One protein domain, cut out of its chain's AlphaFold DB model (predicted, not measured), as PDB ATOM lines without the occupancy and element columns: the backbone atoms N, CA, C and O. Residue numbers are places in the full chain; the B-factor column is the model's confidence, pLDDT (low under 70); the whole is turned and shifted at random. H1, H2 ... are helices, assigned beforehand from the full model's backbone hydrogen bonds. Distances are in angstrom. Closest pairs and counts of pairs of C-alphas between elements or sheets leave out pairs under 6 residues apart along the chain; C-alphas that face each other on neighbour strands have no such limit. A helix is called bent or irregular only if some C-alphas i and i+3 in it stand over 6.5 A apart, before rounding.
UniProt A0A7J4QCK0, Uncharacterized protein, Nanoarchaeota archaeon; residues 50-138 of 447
ATOM      1  N   ALA A  50     170.695 155.954 180.291       50.94
ATOM      2  CA  ALA A  50     169.556 156.863 180.319       50.94
ATOM      3  C   ALA A  50     169.220 157.213 181.779       50.94
ATOM      4  O   ALA A  50     169.378 156.387 182.679       50.94
ATOM      5  N   SER A  51     168.764 158.439 182.039       53.28
ATOM      6  CA  SER A  51     168.455 158.899 183.402       53.28
ATOM      7  C   SER A  51     167.512 157.952 184.163       53.28
ATOM      8  O   SER A  51     167.611 157.854 185.382       53.28
ATOM      9  N   SER A  52     166.667 157.198 183.452       47.09
ATOM     10  CA  SER A  52     165.827 156.125 183.991       47.09
ATOM     11  C   SER A  52     166.626 154.933 184.534       47.09
ATOM     12  O   SER A  52     166.297 154.428 185.603       47.09
ATOM     13  N   THR A  53     167.717 154.518 183.887       49.03
ATOM     14  CA  THR A  53     168.546 153.388 184.332       49.03
ATOM     15  C   THR A  53     169.396 153.731 185.560       49.03
ATOM     16  O   THR A  53     169.578 152.883 186.430       49.03
ATOM     17  N   ARG A  54     169.819 154.996 185.716       53.06
ATOM     18  CA  ARG A  54     170.451 155.474 186.965       53.06
ATOM     19  C   ARG A  54     169.491 155.489 188.154       53.06
ATOM     20  O   ARG A  54     169.935 155.392 189.291       53.06
ATOM     21  N   ILE A  55     168.187 155.654 187.934       51.72
ATOM     22  CA  ILE A  55     167.201 155.646 189.022       51.72
ATOM     23  C   ILE A  55     166.936 154.210 189.489       51.72
ATOM     24  O   ILE A  55     166.935 153.982 190.698       51.72
ATOM     25  N   ILE A  56     166.831 153.267 188.545       50.91
ATOM     26  CA  ILE A  56     166.674 151.820 188.787       50.91
ATOM     27  C   ILE A  56     167.837 151.276 189.633       50.91
ATOM     28  O   ILE A  56     167.617 150.636 190.655       50.91
ATOM     29  N   GLN A  57     169.074 151.668 189.318       61.53
ATOM     30  CA  GLN A  57     170.250 151.240 190.080       61.53
ATOM     31  C   GLN A  57     170.271 151.726 191.537       61.53
ATOM     32  O   GLN A  57     170.953 151.118 192.347       61.53
ATOM     33  N   ASN A  58     169.548 152.788 191.915       68.50
ATOM     34  CA  ASN A  58     169.677 153.362 193.259       68.50
ATOM     35  C   ASN A  58     168.959 152.546 194.344       68.50
ATOM     36  O   ASN A  58     169.525 152.367 195.418       68.50
ATOM     37  N   ALA A  59     167.741 152.047 194.097       75.31
ATOM     38  CA  ALA A  59     167.021 151.244 195.094       75.31
ATOM     39  C   ALA A  59     167.744 149.913 195.346       75.31
ATOM     40  O   ALA A  59     168.054 149.584 196.492       75.31
ATOM     41  N   GLU A  60     168.103 149.203 194.275       78.50
ATOM     42  CA  GLU A  60     168.938 148.006 194.362       78.50
ATOM     43  C   GLU A  60     170.297 148.306 194.996       78.50
ATOM     44  O   GLU A  60     170.768 147.529 195.823       78.50
ATOM     45  N   TYR A  61     170.924 149.442 194.668       82.50
ATOM     46  CA  TYR A  61     172.174 149.855 195.301       82.50
ATOM     47  C   TYR A  61     172.017 149.954 196.819       82.50
ATOM     48  O   TYR A  61     172.824 149.358 197.529       82.50
ATOM     49  N   PHE A  62     170.980 150.621 197.334       83.25
ATOM     50  CA  PHE A  62     170.748 150.683 198.781       83.25
ATOM     51  C   PHE A  62     170.541 149.291 199.383       83.25
ATOM     52  O   PHE A  62     171.235 148.927 200.331       83.25
ATOM     53  N   LEU A  63     169.658 148.481 198.795       86.12
ATOM     54  CA  LEU A  63     169.358 147.131 199.285       86.12
ATOM     55  C   LEU A  63     170.570 146.186 199.252       86.12
ATOM     56  O   LEU A  63     170.656 145.267 200.063       86.12
ATOM     57  N   ASN A  64     171.503 146.395 198.321       84.94
ATOM     58  CA  ASN A  64     172.696 145.564 198.162       84.94
ATOM     59  C   ASN A  64     173.884 146.035 199.005       84.94
ATOM     60  O   ASN A  64     174.723 145.215 199.372       84.94
ATOM     61  N   ASN A  65     173.982 147.334 199.287       84.88
ATOM     62  CA  ASN A  65     175.157 147.910 199.942       84.88
ATOM     63  C   ASN A  65     174.938 148.205 201.426       84.88
ATOM     64  O   ASN A  65     175.907 148.518 202.115       84.88
ATOM     65  N   TYR A  66     173.699 148.161 201.923       87.00
ATOM     66  CA  TYR A  66     173.396 148.455 203.322       87.00
ATOM     67  C   TYR A  66     173.093 147.147 204.056       87.00
ATOM     68  O   TYR A  66     172.016 146.579 203.856       87.00
ATOM     69  N   PRO A  67     173.992 146.662 204.935       85.88
ATOM     70  CA  PRO A  67     173.757 145.430 205.688       85.88
ATOM     71  C   PRO A  67     172.461 145.465 206.508       85.88
ATOM     72  O   PRO A  67     171.790 144.445 206.648       85.88
ATOM     73  N   SER A  68     172.074 146.651 206.987       86.06
ATOM     74  CA  SER A  68     170.819 146.894 207.702       86.06
ATOM     75  C   SER A  68     169.567 146.528 206.894       86.06
ATOM     76  O   SER A  68     168.545 146.166 207.473       86.06
ATOM     77  N   LEU A  69     169.650 146.557 205.561       91.38
ATOM     78  CA  LEU A  69     168.540 146.282 204.649       91.38
ATOM     79  C   LEU A  69     168.538 144.845 204.104       91.38
ATOM     80  O   LEU A  69     167.722 144.522 203.242       91.38
ATOM     81  N   ALA A  70     169.393 143.947 204.608       88.94
ATOM     82  CA  ALA A  70     169.452 142.563 204.126       88.94
ATOM     83  C   ALA A  70     168.100 141.830 204.254       88.94
ATOM     84  O   ALA A  70     167.643 141.192 203.304       88.94
ATOM     85  N   ASN A  71     167.414 141.979 205.392       89.31
ATOM     86  CA  ASN A  71     166.093 141.374 205.605       89.31
ATOM     87  C   ASN A  71     165.023 141.992 204.695       89.31
ATOM     88  O   ASN A  71     164.175 141.277 204.165       89.31
ATOM     89  N   VAL A  72     165.111 143.305 204.452       92.69
ATOM     90  CA  VAL A  72     164.233 144.030 203.521       92.69
ATOM     91  C   VAL A  72     164.390 143.474 202.108       92.69
ATOM     92  O   VAL A  72     163.394 143.190 201.445       92.69
ATOM     93  N   LYS A  73     165.634 143.247 201.666       92.06
ATOM     94  CA  LYS A  73     165.933 142.655 200.359       92.06
ATOM     95  C   LYS A  73     165.331 141.252 200.214       92.06
ATOM     96  O   LYS A  73     164.739 140.936 199.181       92.06
ATOM     97  N   THR A  74     165.461 140.408 201.233       91.50
ATOM     98  CA  THR A  74     164.854 139.069 201.221       91.50
ATOM     99  C   THR A  74     163.334 139.166 201.095       91.50
ATOM    100  O   THR A  74     162.759 138.536 200.209       91.50
ATOM    101  N   LYS A  75     162.700 140.020 201.910       92.81
ATOM    102  CA  LYS A  75     161.244 140.209 201.927       92.81
ATOM    103  C   LYS A  75     160.708 140.737 200.591       92.81
ATOM    104  O   LYS A  75     159.779 140.155 200.031       92.81
ATOM    105  N   ILE A  76     161.327 141.784 200.034       94.31
ATOM    106  CA  ILE A  76     160.903 142.367 198.749       94.31
ATOM    107  C   ILE A  76     161.062 141.374 197.591       94.31
ATOM    108  O   ILE A  76     160.230 141.330 196.687       94.31
ATOM    109  N   THR A  77     162.097 140.528 197.638       91.62
ATOM    110  CA  THR A  77     162.317 139.478 196.637       91.62
ATOM    111  C   THR A  77     161.252 138.388 196.749       91.62
ATOM    112  O   THR A  77     160.687 137.990 195.732       91.62
ATOM    113  N   SER A  78     160.924 137.938 197.967       92.56
ATOM    114  CA  SER A  78     159.931 136.875 198.174       92.56
ATOM    115  C   SER A  78     158.514 137.262 197.748       92.56
ATOM    116  O   SER A  78     157.769 136.394 197.305       92.56
ATOM    117  N   MET A  79     158.153 138.548 197.825       94.19
ATOM    118  CA  MET A  79     156.854 139.048 197.344       94.19
ATOM    119  C   MET A  79     156.853 139.399 195.842       94.19
ATOM    120  O   MET A  79     155.858 139.902 195.328       94.19
ATOM    121  N   GLY A  80     157.970 139.198 195.126       92.69
ATOM    122  CA  GLY A  80     158.115 139.637 193.732       92.69
ATOM    123  C   GLY A  80     158.020 141.159 193.559       92.69
ATOM    124  O   GLY A  80     157.666 141.643 192.487       92.69
ATOM    125  N   GLY A  81     158.311 141.921 194.618       94.81
ATOM    126  CA  GLY A  81     158.037 143.355 194.712       94.81
ATOM    127  C   GLY A  81     159.155 144.259 194.206       94.81
ATOM    128  O   GLY A  81     158.979 145.472 194.203       94.81
ATOM    129  N   LEU A  82     160.301 143.710 193.784       93.44
ATOM    130  CA  LEU A  82     161.484 144.507 193.439       93.44
ATOM    131  C   LEU A  82     161.217 145.481 192.281       93.44
ATOM    132  O   LEU A  82     161.463 146.674 192.418       93.44
ATOM    133  N   ALA A  83     160.622 144.998 191.188       92.19
ATOM    134  CA  ALA A  83     160.282 145.839 190.039       92.19
ATOM    135  C   ALA A  83     159.225 146.909 190.389       92.19
ATOM    136  O   ALA A  83     159.323 148.059 189.962       92.19
ATOM    137  N   ALA A  84     158.248 146.567 191.237       95.56
ATOM    138  CA  ALA A  84     157.273 147.537 191.732       95.56
ATOM    139  C   ALA A  84     157.937 148.608 192.613       95.56
ATOM    140  O   ALA A  84     157.647 149.793 192.455       95.56
ATOM    141  N   LEU A  85     158.859 148.215 193.498       95.94
ATOM    142  CA  LEU A  85     159.644 149.139 194.316       95.94
ATOM    143  C   LEU A  85     160.458 150.098 193.451       95.94
ATOM    144  O   LEU A  85     160.455 151.292 193.727       95.94
ATOM    145  N   GLU A  86     161.128 149.607 192.411       92.38
ATOM    146  CA  GLU A  86     161.894 150.450 191.491       92.38
ATOM    147  C   GLU A  86     161.015 151.517 190.829       92.38
ATOM    148  O   GLU A  86     161.385 152.692 190.805       92.38
ATOM    149  N   GLU A  87     159.830 151.144 190.343       94.88
ATOM    150  CA  GLU A  87     158.897 152.083 189.717       94.88
ATOM    151  C   GLU A  87     158.292 153.085 190.712       94.88
ATOM    152  O   GLU A  87     158.196 154.285 190.416       94.88
ATOM    153  N   VAL A  88     157.896 152.622 191.904       96.06
ATOM    154  CA  VAL A  88     157.386 153.495 192.972       96.06
ATOM    155  C   VAL A  88     158.480 154.466 193.399       96.06
ATOM    156  O   VAL A  88     158.247 155.669 193.418       96.06
ATOM    157  N   PHE A  89     159.695 153.982 193.652       94.44
ATOM    158  CA  PHE A  89     160.836 154.807 194.038       94.44
ATOM    159  C   PHE A  89     161.219 155.825 192.962       94.44
ATOM    160  O   PHE A  89     161.494 156.985 193.273       94.44
ATOM    161  N   ALA A  90     161.197 155.425 191.689       91.00
ATOM    162  CA  ALA A  90     161.496 156.312 190.571       91.00
ATOM    163  C   ALA A  90     160.476 157.443 190.406       91.00
ATOM    164  O   ALA A  90     160.836 158.548 189.994       91.00
ATOM    165  N   SER A  91     159.212 157.163 190.720       92.25
ATOM    166  CA  SER A  91     158.115 158.129 190.650       92.25
ATOM    167  C   SER A  91     157.882 158.888 191.960       92.25
ATOM    168  O   SER A  91     157.081 159.826 191.976       92.25
ATOM    169  N   TYR A  92     158.574 158.513 193.042       94.62
ATOM    170  CA  TYR A  92     158.334 159.046 194.376       94.62
ATOM    171  C   TYR A  92     158.755 160.515 194.490       94.62
ATOM    172  O   TYR A  92     159.923 160.877 194.334       94.62
ATOM    173  N   ASN A  93     157.794 161.362 194.848       93.31
ATOM    174  CA  ASN A  93     158.028 162.740 195.248       93.31
ATOM    175  C   ASN A  93     157.107 163.072 196.430       93.31
ATOM    176  O   ASN A  93     155.885 163.108 196.254       93.31
ATOM    177  N   PRO A  94     157.644 163.313 197.639       92.50
ATOM    178  CA  PRO A  94     156.800 163.508 198.807       92.50
ATOM    179  C   PRO A  94     155.991 164.811 198.748       92.50
ATOM    180  O   PRO A  94     154.931 164.860 199.366       92.50
ATOM    181  N   TYR A  95     156.427 165.800 197.959       91.31
ATOM    182  CA  TYR A  95     155.778 167.107 197.799       91.31
ATOM    183  C   TYR A  95     154.673 167.136 196.730       91.31
ATOM    184  O   TYR A  95     154.060 168.177 196.498       91.31
ATOM    185  N   GLU A  96     154.418 166.024 196.036       90.56
ATOM    186  CA  GLU A  96     153.243 165.919 195.168       90.56
ATOM    187  C   GLU A  96     151.954 165.785 195.980       90.56
ATOM    188  O   GLU A  96     151.951 165.210 197.072       90.56
ATOM    189  N   SER A  97     150.835 166.241 195.399       88.00
ATOM    190  CA  SER A  97     149.506 166.051 195.993       88.00
ATOM    191  C   SER A  97     149.254 164.583 196.279       88.00
ATOM    192  O   SER A  97     149.545 163.746 195.416       88.00
ATOM    193  N   ILE A  98     148.617 164.304 197.414       86.00
ATOM    194  CA  ILE A  98     148.218 162.956 197.825       86.00
ATOM    195  C   ILE A  98     147.474 162.239 196.690       86.00
ATOM    196  O   ILE A  98     147.930 161.192 196.243       86.00
ATOM    197  N   SER A  99     146.452 162.868 196.104       87.00
ATOM    198  CA  SER A  99     145.657 162.274 195.017       87.00
ATOM    199  C   SER A  99     146.471 161.923 193.761       87.00
ATOM    200  O   SER A  99     146.283 160.865 193.161       87.00
ATOM    201  N   THR A 100     147.410 162.783 193.348       91.06
ATOM    202  CA  THR A 100     148.317 162.482 192.220       91.06
ATOM    203  C   THR A 100     149.238 161.311 192.542       91.06
ATOM    204  O   THR A 100     149.425 160.435 191.697       91.06
ATOM    205  N   LYS A 101     149.805 161.294 193.750       91.38
ATOM    206  CA  LYS A 101     150.737 160.266 194.214       91.38
ATOM    207  C   LYS A 101     150.047 158.899 194.304       91.38
ATOM    208  O   LYS A 101     150.529 157.935 193.719       91.38
ATOM    209  N   GLU A 102     148.869 158.840 194.918       90.69
ATOM    210  CA  GLU A 102     148.049 157.626 195.009       90.69
ATOM    211  C   GLU A 102     147.622 157.111 193.638       90.69
ATOM    212  O   GLU A 102     147.733 155.919 193.361       90.69
ATOM    213  N   ARG A 103     147.192 158.002 192.733       94.62
ATOM    214  CA  ARG A 103     146.852 157.612 191.359       94.62
ATOM    215  C   ARG A 103     148.039 156.958 190.650       94.62
ATOM    216  O   ARG A 103     147.861 155.904 190.046       94.62
ATOM    217  N   LYS A 104     149.239 157.540 190.756       95.88
ATOM    218  CA  LYS A 104     150.466 156.968 190.175       95.88
ATOM    219  C   LYS A 104     150.800 155.605 190.778       95.88
ATOM    220  O   LYS A 104     151.066 154.668 190.032       95.88
ATOM    221  N   PHE A 105     150.761 155.473 192.104       95.75
ATOM    222  CA  PHE A 105     151.046 154.196 192.766       95.75
ATOM    223  C   PHE A 105     150.025 153.124 192.375       95.75
ATOM    224  O   PHE A 105     150.408 152.004 192.053       95.75
ATOM    225  N   ASN A 106     148.742 153.475 192.286       95.94
ATOM    226  CA  ASN A 106     147.697 152.568 191.813       95.94
ATOM    227  C   ASN A 106     147.904 152.140 190.352       95.94
ATOM    228  O   ASN A 106     147.708 150.973 190.019       95.94
ATOM    229  N   GLU A 107     148.319 153.055 189.470       97.19
ATOM    230  CA  GLU A 107     148.686 152.732 188.084       97.19
ATOM    231  C   GLU A 107     149.889 151.774 188.020       97.19
ATOM    232  O   GLU A 107     149.858 150.819 187.243       97.19
ATOM    233  N   ILE A 108     150.903 151.976 188.868       97.00
ATOM    234  CA  ILE A 108     152.061 151.080 188.991       97.00
ATOM    235  C   ILE A 108     151.616 149.694 189.470       97.00
ATOM    236  O   ILE A 108     151.845 148.707 188.776       97.00
ATOM    237  N   PHE A 109     150.916 149.599 190.604       97.38
ATOM    238  CA  PHE A 109     150.539 148.313 191.198       97.38
ATOM    239  C   PHE A 109     149.534 147.508 190.363       97.38
ATOM    240  O   PHE A 109     149.502 146.285 190.472       97.38
ATOM    241  N   ARG A 110     148.780 148.136 189.449       97.00
ATOM    242  CA  ARG A 110     147.983 147.408 188.439       97.00
ATOM    243  C   ARG A 110     148.833 146.527 187.518       97.00
ATOM    244  O   ARG A 110     148.323 145.529 187.018       97.00
ATOM    245  N   ARG A 111     150.109 146.868 187.300       97.38
ATOM    246  CA  ARG A 111     151.061 146.043 186.533       97.38
ATOM    247  C   ARG A 111     151.616 144.866 187.337       97.38
ATOM    248  O   ARG A 111     152.163 143.940 186.746       97.38
ATOM    249  N   TYR A 112     151.430 144.881 188.656       96.44
ATOM    250  CA  TYR A 112     151.944 143.889 189.599       96.44
ATOM    251  C   TYR A 112     150.797 143.257 190.410       96.44
ATOM    252  O   TYR A 112     150.745 143.400 191.633       96.44
ATOM    253  N   PRO A 113     149.854 142.547 189.756       94.44
ATOM    254  CA  PRO A 113     148.605 142.103 190.383       94.44
ATOM    255  C   PRO A 113     148.786 141.057 191.493       94.44
ATOM    256  O   PRO A 113     147.858 140.839 192.265       94.44
ATOM    257  N   LEU A 114     149.957 140.418 191.580       94.75
ATOM    258  CA  LEU A 114     150.282 139.452 192.636       94.75
ATOM    259  C   LEU A 114     150.676 140.121 193.963       94.75
ATOM    260  O   LEU A 114     150.687 139.452 194.991       94.75
ATOM    261  N   ILE A 115     150.972 141.426 193.952       94.69
ATOM    262  CA  ILE A 115     151.283 142.198 195.159       94.69
ATOM    263  C   ILE A 115     149.960 142.585 195.834       94.69
ATOM    264  O   ILE A 115     149.178 143.385 195.294       94.69
ATOM    265  N   ASN A 116     149.713 142.001 197.008       92.38
ATOM    266  CA  ASN A 116     148.553 142.298 197.853       92.38
ATOM    267  C   ASN A 116     148.655 143.705 198.480       92.38
ATOM    268  O   ASN A 116     149.660 144.391 198.327       92.38
ATOM    269  N   GLU A 117     147.605 144.167 199.160       88.88
ATOM    270  CA  GLU A 117     147.563 145.520 199.736       88.88
ATOM    271  C   GLU A 117     148.675 145.790 200.764       88.88
ATOM    272  O   GLU A 117     149.329 146.829 200.686       88.88
ATOM    273  N   GLU A 118     148.942 144.851 201.673       86.69
ATOM    274  CA  GLU A 118     149.979 145.007 202.702       86.69
ATOM    275  C   GLU A 118     151.375 145.163 202.089       86.69
ATOM    276  O   GLU A 118     152.139 146.056 202.465       86.69
ATOM    277  N   ASP A 119     151.685 144.355 201.076       91.62
ATOM    278  CA  ASP A 119     152.950 144.442 200.354       91.62
ATOM    279  C   ASP A 119     153.067 145.767 199.579       91.62
ATOM    280  O   ASP A 119     154.150 146.352 199.510       91.62
ATOM    281  N   ARG A 120     151.959 146.312 199.048       93.81
ATOM    282  CA  ARG A 120     151.955 147.647 198.412       93.81
ATOM    283  C   ARG A 120     152.307 148.742 199.408       93.81
ATOM    284  O   ARG A 120     153.120 149.609 199.090       93.81
ATOM    285  N   ILE A 121     151.708 148.699 200.596       90.94
ATOM    286  CA  ILE A 121     151.964 149.664 201.670       90.94
ATOM    287  C   ILE A 121     153.440 149.603 202.075       90.94
ATOM    288  O   ILE A 121     154.120 150.631 202.069       90.94
ATOM    289  N   TYR A 122     153.960 148.396 202.312       92.81
ATOM    290  CA  TYR A 122     155.371 148.174 202.630       92.81
ATOM    291  C   TYR A 122     156.309 148.736 201.550       92.81
ATOM    292  O   TYR A 122     157.291 149.414 201.860       92.81
ATOM    293  N   ILE A 123     155.993 148.512 200.271       95.56
ATOM    294  CA  ILE A 123     156.767 149.042 199.141       95.56
ATOM    295  C   ILE A 123     156.776 150.575 199.131       95.56
ATOM    296  O   ILE A 123     157.830 151.176 198.917       95.56
ATOM    297  N   VAL A 124     155.633 151.222 199.374       95.88
ATOM    298  CA  VAL A 124     155.540 152.692 199.428       95.88
ATOM    299  C   VAL A 124     156.340 153.254 200.604       95.88
ATOM    300  O   VAL A 124     157.074 154.231 200.434       95.88
ATOM    301  N   HIS A 125     156.247 152.626 201.777       94.94
ATOM    302  CA  HIS A 125     157.018 152.981 202.974       94.94
ATOM    303  C   HIS A 125     158.525 152.860 202.735       94.94
ATOM    304  O   HIS A 125     159.282 153.783 203.038       94.94
ATOM    305  N   LEU A 126     158.957 151.767 202.106       96.25
ATOM    306  CA  LEU A 126     160.353 151.554 201.738       96.25
ATOM    307  C   LEU A 126     160.834 152.580 200.706       96.25
ATOM    308  O   LEU A 126     161.900 153.166 200.879       96.25
ATOM    309  N   ALA A 127     160.048 152.848 199.660       96.50
ATOM    310  CA  ALA A 127     160.385 153.859 198.660       96.50
ATOM    311  C   ALA A 127     160.547 155.251 199.287       96.50
ATOM    312  O   ALA A 127     161.494 155.968 198.963       96.50
ATOM    313  N   HIS A 128     159.662 155.615 200.217       96.62
ATOM    314  CA  HIS A 128     159.774 156.852 200.980       96.62
ATOM    315  C   HIS A 128     161.072 156.901 201.802       96.62
ATOM    316  O   HIS A 128     161.833 157.866 201.694       96.62
ATOM    317  N   ALA A 129     161.363 155.848 202.568       96.69
ATOM    318  CA  ALA A 129     162.542 155.806 203.427       96.69
ATOM    319  C   ALA A 129     163.852 155.884 202.625       96.69
ATOM    320  O   ALA A 129     164.761 156.644 202.977       96.69
ATOM    321  N   LEU A 130     163.925 155.160 201.504       95.81
ATOM    322  CA  LEU A 130     165.045 155.227 200.566       95.81
ATOM    323  C   LEU A 130     165.153 156.599 199.896       95.81
ATOM    324  O   LEU A 130     166.251 157.029 199.544       95.81
ATOM    325  N   TRP A 131     164.037 157.308 199.697       95.81
ATOM    326  CA  TRP A 131     164.058 158.634 199.080       95.81
ATOM    327  C   TRP A 131     164.677 159.651 200.032       95.81
ATOM    328  O   TRP A 131     165.516 160.445 199.603       95.81
ATOM    329  N   ILE A 132     164.329 159.589 201.319       95.50
ATOM    330  CA  ILE A 132     164.954 160.411 202.363       95.50
ATOM    331  C   ILE A 132     166.464 160.161 202.395       95.50
ATOM    332  O   ILE A 132     167.244 161.110 202.319       95.50
ATOM    333  N   GLU A 133     166.865 158.888 202.437       94.38
ATOM    334  CA  GLU A 133     168.267 158.461 202.460       94.38
ATOM    335  C   GLU A 133     169.035 158.965 201.226       94.38
ATOM    336  O   GLU A 133     170.084 159.594 201.346       94.38
ATOM    337  N   LYS A 134     168.482 158.760 200.024       93.69
ATOM    338  CA  LYS A 134     169.093 159.188 198.757       93.69
ATOM    339  C   LYS A 134     169.325 160.692 198.682       93.69
ATOM    340  O   LYS A 134     170.313 161.127 198.095       93.69
ATOM    341  N   ASN A 135     168.389 161.478 199.205       93.69
ATOM    342  CA  ASN A 135     168.451 162.934 199.129       93.69
ATOM    343  C   ASN A 135     169.145 163.565 200.345       93.69
ATOM    344  O   ASN A 135     169.315 164.783 200.354       93.69
ATOM    345  N   ASN A 136     169.560 162.764 201.336       93.38
ATOM    346  CA  ASN A 136     170.252 163.212 202.545       93.38
ATOM    347  C   ASN A 136     169.541 164.403 203.223       93.38
ATOM    348  O   ASN A 136     170.161 165.409 203.572       93.38
ATOM    349  N   VAL A 137     168.209 164.316 203.326       93.00
ATOM    350  CA  VAL A 137     167.349 165.409 203.829       93.00
ATOM    351  C   VAL A 137     167.317 165.498 205.355       93.00
ATOM    352  O   VAL A 137     166.920 166.525 205.895       93.00
ATOM    353  N   VAL A 138     167.745 164.438 206.043       95.38
ATOM    354  CA  VAL A 138     167.886 164.355 207.501       95.38
ATOM    355  C   VAL A 138     169.268 163.788 207.844       95.38
ATOM    356  O   VAL A 138     169.836 163.060 207.031       95.38
TER     357      VAL A 138
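What this domain is: This is residues 50 to 138 of the 447 residues of an uncharacterized protein of Nanoarchaeota archaeon (UniProt A0A7J4QCK0). The longest helix, H5, crosses H3 to make the core; H1 and H4 pack on opposite sides of H3, and H2 makes a corner with H1. The printed part has 89 residues, 68 of them in five named helices, H1 to H5 in order along the chain, with no named strand; its class is all helix, and it is compact, with a radius of gyration of the C-alphas of 12.5 A and spans of 33 by 29 by 27 A.

Where its parts are: Find C-alpha 117 at (147.563, 145.520, 199.736); from there H5, residues 117 to 135, runs 27.2 A to C-alpha 135 at (168.451, 162.934, 199.129). Look next for H3, residues 82 to 91, 14.3 A; H4, 98 to 109, 16.2 A; H1, 51 to 65, 21.0 A; and H2, 67 to 78, 17.9 A, irregular, with C-alphas 68 and 71 7.6 A apart.

How they stand to each other: H5 touches H3 with residues 123 to 131 alone, at a steep tilt of 54 degrees; the closest C-alphas, Phe 89 and Ala 127, are 4.7 A apart. H3 and H4 form a hairpin, closest at C-alphas 88 and 105, 6.4 A. H1 touches H3, closest at C-alphas 56 and 86, 5.7 A. H1 and H2 touch only at the corner, closest at C-alphas 63 and 69, 5.5 A. Every O i to N i+4 pair is within hydrogen-bond range in H3, H4 and H5, 8 of 11 in H1, 6 of 8 in H2.

The domain as a whole: The printed part has no cut and no long link. Residues 50 to 58 have pLDDT under 70.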